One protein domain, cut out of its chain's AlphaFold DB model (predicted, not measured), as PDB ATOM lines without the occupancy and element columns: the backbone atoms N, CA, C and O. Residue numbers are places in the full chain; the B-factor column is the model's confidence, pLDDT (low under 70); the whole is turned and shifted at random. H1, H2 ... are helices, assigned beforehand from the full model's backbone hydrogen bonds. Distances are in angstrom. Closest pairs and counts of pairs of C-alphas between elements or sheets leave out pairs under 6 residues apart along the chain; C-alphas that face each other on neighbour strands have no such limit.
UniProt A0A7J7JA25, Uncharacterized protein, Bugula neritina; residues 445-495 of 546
ATOM      1  N   GLN A 445      84.884  22.906  18.800       78.56
ATOM      2  CA  GLN A 445      83.969  23.409  17.770       78.56
ATOM      3  C   GLN A 445      82.508  23.424  18.252       78.56
ATOM      4  O   GLN A 445      81.820  24.434  18.126       78.56
ATOM      5  N   GLU A 446      82.037  22.353  18.895       80.38
ATOM      6  CA  GLU A 446      80.677  22.291  19.451       80.38
ATOM      7  C   GLU A 446      80.468  23.292  20.600       80.38
ATOM      8  O   GLU A 446      79.374  23.844  20.765       80.38
ATOM      9  N   ARG A 447      81.508  23.560  21.402       77.94
ATOM     10  CA  ARG A 447      81.461  24.582  22.464       77.94
ATOM     11  C   ARG A 447      81.311  25.976  21.872       77.94
ATOM     12  O   ARG A 447      80.458  26.737  22.335       77.94
ATOM     13  N   GLU A 448      82.102  26.303  20.857       81.25
ATOM     14  CA  GLU A 448      82.030  27.591  20.166       81.25
ATOM     15  C   GLU A 448      80.670  27.791  19.493       81.25
ATOM     16  O   GLU A 448      80.037  28.833  19.682       81.25
ATOM     17  N   GLU A 449      80.154  26.774  18.800       82.88
ATOM     18  CA  GLU A 449      78.823  26.812  18.191       82.88
ATOM     19  C   GLU A 449      77.711  26.993  19.233       82.88
ATOM     20  O   GLU A 449      76.790  27.799  19.048       82.88
ATOM     21  N   TYR A 450      77.794  26.292  20.368       80.69
ATOM     22  CA  TYR A 450      76.835  26.446  21.457       80.69
ATOM     23  C   TYR A 450      76.868  27.862  22.049       80.69
ATOM     24  O   TYR A 450      75.809  28.468  22.267       80.69
ATOM     25  N   LEU A 451      78.061  28.420  22.276       82.31
ATOM     26  CA  LEU A 451      78.243  29.784  22.775       82.31
ATOM     27  C   LEU A 451      77.753  30.826  21.762       82.31
ATOM     28  O   LEU A 451      77.032  31.751  22.152       82.31
ATOM     29  N   ALA A 452      78.035  30.642  20.472       81.25
ATOM     30  CA  ALA A 452      77.532  31.488  19.394       81.25
ATOM     31  C   ALA A 452      75.996  31.454  19.335       81.25
ATOM     32  O   ALA A 452      75.339  32.497  19.340       81.25
ATOM     33  N   LYS A 453      75.386  30.266  19.404       81.81
ATOM     34  CA  LYS A 453      73.924  30.097  19.438       81.81
ATOM     35  C   LYS A 453      73.303  30.677  20.713       81.81
ATOM     36  O   LYS A 453      72.185  31.200  20.689       81.81
ATOM     37  N   LYS A 454      73.994  30.608  21.854       80.88
ATOM     38  CA  LYS A 454      73.576  31.251  23.112       80.88
ATOM     39  C   LYS A 454      73.638  32.778  22.996       80.88
ATOM     40  O   LYS A 454      72.694  33.453  23.414       80.88
ATOM     41  N   ALA A 455      74.687  33.317  22.376       79.00
ATOM     42  CA  ALA A 455      74.829  34.742  22.092       79.00
ATOM     43  C   ALA A 455      73.731  35.240  21.138       79.00
ATOM     44  O   ALA A 455      73.075  36.235  21.444       79.00
ATOM     45  N   GLN A 456      73.428  34.499  20.069       79.69
ATOM     46  CA  GLN A 456      72.320  34.801  19.155       79.69
ATOM     47  C   GLN A 456      70.963  34.795  19.875       79.69
ATOM     48  O   GLN A 456      70.193  35.746  19.756       79.69
ATOM     49  N   ARG A 457      70.679  33.783  20.710       80.81
ATOM     50  CA  ARG A 457      69.452  33.740  21.533       80.81
ATOM     51  C   ARG A 457      69.357  34.908  22.516       80.81
ATOM     52  O   ARG A 457      68.256  35.349  22.853       80.81
ATOM     53  N   LYS A 458      70.491  35.391  23.029       77.75
ATOM     54  CA  LYS A 458      70.551  36.567  23.904       77.75
ATOM     55  C   LYS A 458      70.284  37.853  23.115       77.75
ATOM     56  O   LYS A 458      69.430  38.626  23.540       77.75
ATOM     57  N   ALA A 459      70.921  38.025  21.959       80.38
ATOM     58  CA  ALA A 459      70.710  39.163  21.065       80.38
ATOM     59  C   ALA A 459      69.256  39.235  20.565       80.38
ATOM     60  O   ALA A 459      68.628  40.283  20.657       80.38
ATOM     61  N   ALA A 460      68.662  38.107  20.167       82.12
ATOM     62  CA  ALA A 460      67.258  38.040  19.755       82.12
ATOM     63  C   ALA A 460      66.278  38.364  20.901       82.12
ATOM     64  O   ALA A 460      65.199  38.914  20.684       82.12
ATOM     65  N   ARG A 461      66.618  38.027  22.155       79.19
ATOM     66  CA  ARG A 461      65.839  38.454  23.334       79.19
ATOM     67  C   ARG A 461      65.969  39.953  23.585       79.19
ATOM     68  O   ARG A 461      64.998  40.586  23.989       79.19
ATOM     69  N   GLU A 462      67.151  40.510  23.369       79.75
ATOM     70  CA  GLU A 462      67.410  41.938  23.517       79.75
ATOM     71  C   GLU A 462      66.716  42.766  22.432       79.75
ATOM     72  O   GLU A 462      66.068  43.754  22.767       79.75
ATOM     73  N   GLN A 463      66.720  42.302  21.181       81.94
ATOM     74  CA  GLN A 463      65.926  42.886  20.097       81.94
ATOM     75  C   GLN A 463      64.433  42.866  20.427       81.94
ATOM     76  O   GLN A 463      63.820  43.921  20.476       81.94
ATOM     77  N   ARG A 464      63.870  41.720  20.838       83.00
ATOM     78  CA  ARG A 464      62.457  41.655  21.267       83.00
ATOM     79  C   ARG A 464      62.121  42.606  22.418       83.00
ATOM     80  O   ARG A 464      60.991  43.075  22.521       83.00
ATOM     81  N   ARG A 465      63.072  42.884  23.317       82.38
ATOM     82  CA  ARG A 465      62.885  43.873  24.390       82.38
ATOM     83  C   ARG A 465      62.929  45.301  23.856       82.38
ATOM     84  O   ARG A 465      62.102  46.097  24.291       82.38
ATOM     85  N   ARG A 466      63.833  45.605  22.924       85.19
ATOM     86  CA  ARG A 466      63.858  46.891  22.215       85.19
ATOM     87  C   ARG A 466      62.576  47.104  21.421       85.19
ATOM     88  O   ARG A 466      61.951  48.134  21.596       85.19
ATOM     89  N   ASP A 467      62.095  46.106  20.691       84.19
ATOM     90  CA  ASP A 467      60.844  46.207  19.930       84.19
ATOM     91  C   ASP A 467      59.628  46.388  20.853       84.19
ATOM     92  O   ASP A 467      58.720  47.164  20.563       84.19
ATOM     93  N   LYS A 468      59.605  45.698  22.005       86.06
ATOM     94  CA  LYS A 468      58.491  45.764  22.965       86.06
ATOM     95  C   LYS A 468      58.442  47.065  23.768       86.06
ATOM     96  O   LYS A 468      57.355  47.500  24.144       86.06
ATOM     97  N   TYR A 469      59.594  47.634  24.112       76.75
ATOM     98  CA  TYR A 469      59.677  48.794  25.008       76.75
ATOM     99  C   TYR A 469      60.185  50.067  24.314       76.75
ATOM    100  O   TYR A 469      60.142  51.127  24.935       76.75
ATOM    101  N   GLY A 470      60.605  49.991  23.049       85.88
ATOM    102  CA  GLY A 470      61.109  51.105  22.244       85.88
ATOM    103  C   GLY A 470      62.235  51.873  22.934       85.88
ATOM    104  O   GLY A 470      63.015  51.304  23.703       85.88
ATOM    105  N   ASP A 471      62.236  53.192  22.748       81.50
ATOM    106  CA  ASP A 471      63.196  54.134  23.346       81.50
ATOM    107  C   ASP A 471      63.257  54.040  24.881       81.50
ATOM    108  O   ASP A 471      64.295  54.263  25.510       81.50
ATOM    109  N   LYS A 472      62.158  53.610  25.514       81.44
ATOM    110  CA  LYS A 472      62.095  53.403  26.964       81.44
ATOM    111  C   LYS A 472      63.017  52.272  27.427       81.44
ATOM    112  O   LYS A 472      63.454  52.292  28.576       81.44
ATOM    113  N   TYR A 473      63.319  51.283  26.579       82.69
ATOM    114  CA  TYR A 473      64.300  50.242  26.905       82.69
ATOM    115  C   TYR A 473      65.696  50.837  27.068       82.69
ATOM    116  O   TYR A 473      66.357  50.572  28.072       82.69
ATOM    117  N   ASP A 474      66.114  51.672  26.119       81.56
ATOM    118  CA  ASP A 474      67.457  52.243  26.095       81.56
ATOM    119  C   ASP A 474      67.658  53.240  27.244       81.56
ATOM    120  O   ASP A 474      68.685  53.199  27.924       81.56
ATOM    121  N   GLU A 475      66.636  54.032  27.587       81.31
ATOM    122  CA  GLU A 475      66.652  54.870  28.793       81.31
ATOM    123  C   GLU A 475      66.807  54.048  30.084       81.31
ATOM    124  O   GLU A 475      67.566  54.410  30.991       81.31
ATOM    125  N   ILE A 476      66.094  52.920  30.183       80.06
ATOM    126  CA  ILE A 476      66.170  52.024  31.343       80.06
ATOM    127  C   ILE A 476      67.551  51.368  31.424       80.06
ATOM    128  O   ILE A 476      68.118  51.291  32.520       80.06
ATOM    129  N   MET A 477      68.114  50.930  30.297       80.94
ATOM    130  CA  MET A 477      69.446  50.327  30.242       80.94
ATOM    131  C   MET A 477      70.533  51.342  30.603       80.94
ATOM    132  O   MET A 477      71.359  51.058  31.472       80.94
ATOM    133  N   ALA A 478      70.465  52.564  30.070       83.25
ATOM    134  CA  ALA A 478      71.374  53.651  30.429       83.25
ATOM    135  C   ALA A 478      71.286  54.003  31.924       83.25
ATOM    136  O   ALA A 478      72.302  54.214  32.595       83.25
ATOM    137  N   LYS A 479      70.075  54.023  32.497       84.50
ATOM    138  CA  LYS A 479      69.880  54.236  33.938       84.50
ATOM    139  C   LYS A 479      70.450  53.085  34.768       84.50
ATOM    140  O   LYS A 479      71.068  53.326  35.806       84.50
ATOM    141  N   HIS A 480      70.276  51.845  34.320       76.44
ATOM    142  CA  HIS A 480      70.836  50.670  34.982       76.44
ATOM    143  C   HIS A 480      72.372  50.691  34.973       76.44
ATOM    144  O   HIS A 480      72.996  50.416  35.998       76.44
ATOM    145  N   GLU A 481      72.996  51.083  33.862       77.12
ATOM    146  CA  GLU A 481      74.450  51.243  33.774       77.12
ATOM    147  C   GLU A 481      74.976  52.351  34.685       77.12
ATOM    148  O   GLU A 481      75.953  52.134  35.408       77.12
ATOM    149  N   LYS A 482      74.299  53.506  34.729       82.88
ATOM    150  CA  LYS A 482      74.630  54.595  35.662       82.88
ATOM    151  C   LYS A 482      74.553  54.131  37.116       82.88
ATOM    152  O   LYS A 482      75.509  54.328  37.865       82.88
ATOM    153  N   ASN A 483      73.479  53.438  37.495       77.38
ATOM    154  CA  ASN A 483      73.319  52.887  38.843       77.38
ATOM    155  C   ASN A 483      74.393  51.836  39.165       77.38
ATOM    156  O   ASN A 483      74.925  51.815  40.271       77.38
ATOM    157  N   LYS A 484      74.759  50.978  38.204       79.00
ATOM    158  CA  LYS A 484      75.830  49.984  38.374       79.00
ATOM    159  C   LYS A 484      77.192  50.650  38.574       79.00
ATOM    160  O   LYS A 484      77.963  50.195  39.419       79.00
ATOM    161  N   LYS A 485      77.486  51.722  37.826       79.69
ATOM    162  CA  LYS A 485      78.690  52.540  38.028       79.69
ATOM    163  C   LYS A 485      78.674  53.158  39.426       79.69
ATOM    164  O   LYS A 485      79.633  52.959  40.158       79.69
ATOM    165  N   GLN A 486      77.580  53.801  39.837       76.25
ATOM    166  CA  GLN A 486      77.442  54.386  41.179       76.25
ATOM    167  C   GLN A 486      77.643  53.355  42.297       76.25
ATOM    168  O   GLN A 486      78.447  53.589  43.189       76.25
ATOM    169  N   LEU A 487      77.021  52.177  42.200       74.12
ATOM    170  CA  LEU A 487      77.189  51.104  43.184       74.12
ATOM    171  C   LEU A 487      78.650  50.630  43.283       74.12
ATOM    172  O   LEU A 487      79.128  50.301  44.365       74.12
ATOM    173  N   ARG A 488      79.374  50.585  42.155       73.12
ATOM    174  CA  ARG A 488      80.813  50.278  42.150       73.12
ATOM    175  C   ARG A 488      81.622  51.370  42.847       73.12
ATOM    176  O   ARG A 488      82.491  51.016  43.635       73.12
ATOM    177  N   LYS A 489      81.307  52.651  42.617       75.75
ATOM    178  CA  LYS A 489      81.945  53.779  43.324       75.75
ATOM    179  C   LYS A 489      81.705  53.698  44.828       75.75
ATOM    180  O   LYS A 489      82.645  53.758  45.604       75.75
ATOM    181  N   GLU A 490      80.452  53.503  45.239       73.38
ATOM    182  CA  GLU A 490      80.077  53.379  46.651       73.38
ATOM    183  C   GLU A 490      80.773  52.193  47.321       73.38
ATOM    184  O   GLU A 490      81.214  52.295  48.463       73.38
ATOM    185  N   ARG A 491      80.909  51.069  46.606       72.56
ATOM    186  CA  ARG A 491      81.633  49.898  47.101       72.56
ATOM    187  C   ARG A 491      83.135  50.155  47.224       72.56
ATOM    188  O   ARG A 491      83.695  49.799  48.253       72.56
ATOM    189  N   ALA A 492      83.762  50.775  46.223       73.44
ATOM    190  CA  ALA A 492      85.178  51.141  46.274       73.44
ATOM    191  C   ALA A 492      85.459  52.087  47.453       73.44
ATOM    192  O   ALA A 492      86.357  51.834  48.251       73.44
ATOM    193  N   LEU A 493      84.596  53.090  47.640       71.56
ATOM    194  CA  LEU A 493      84.686  54.045  48.741       71.56
ATOM    195  C   LEU A 493      84.472  53.377  50.112       71.56
ATOM    196  O   LEU A 493      85.167  53.698  51.072       71.56
ATOM    197  N   ALA A 494      83.561  52.402  50.211       68.25
ATOM    198  CA  ALA A 494      83.360  51.608  51.427       68.25
ATOM    199  C   ALA A 494      84.533  50.658  51.740       68.25
ATOM    200  O   ALA A 494      84.772  50.345  52.905       68.25
ATOM    201  N   GLU A 495      85.257  50.200  50.717       74.94
ATOM    202  CA  GLU A 495      86.464  49.371  50.841       74.94
ATOM    203  C   GLU A 495      87.742  50.224  51.037       74.94
ATOM    204  O   GLU A 495      88.831  49.673  51.192       74.94
TER     205      GLU A 495
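This is residues 445 to 495 of the 546 residues of an uncharacterized protein of Bugula neritina (UniProt A0A7J7JA25). Two long, straight helices meet at their ends in an open, flat V, with the corner at Gly 470 and the two arms standing free of each other. The printed part has 51 residues, with two named helices, H1 then H2, and no named strand; the class is all helix. It is extended, with a radius of gyration of the C-alphas of 16.1 A and spans of 43 by 31 by 7 A.

H1, residues 445 to 469, runs 35.9 A from C-alpha 445 at (83.969, 23.409, 17.770) to C-alpha 469 at (59.677, 48.794, 25.008). H2, residues 471 to 494, runs 34.7 A and ends with C-alpha 494 at (83.360, 51.608, 51.427).

H1 and H2 only just touch, with 3 pairs of C-alphas within 8 A, and only at the corner by their tight link. H1 touches with residues 465 to 466 alone and H2 with residues 473 to 474 alone; the closest C-alphas, of Arg 466 and Tyr 473, are 5.8 A apart. The helices run opposite ways at a steep tilt of 67 degrees. In H1 and H2 every O i to N i+4 pair is within hydrogen-bond range.

The two C-alphas farthest apart, of Gln 445 and Ala 494, are 43.9 A apart. The printed part has no cut and no long link. Its mean pLDDT is 79.5, and residue 494 alone is under 70.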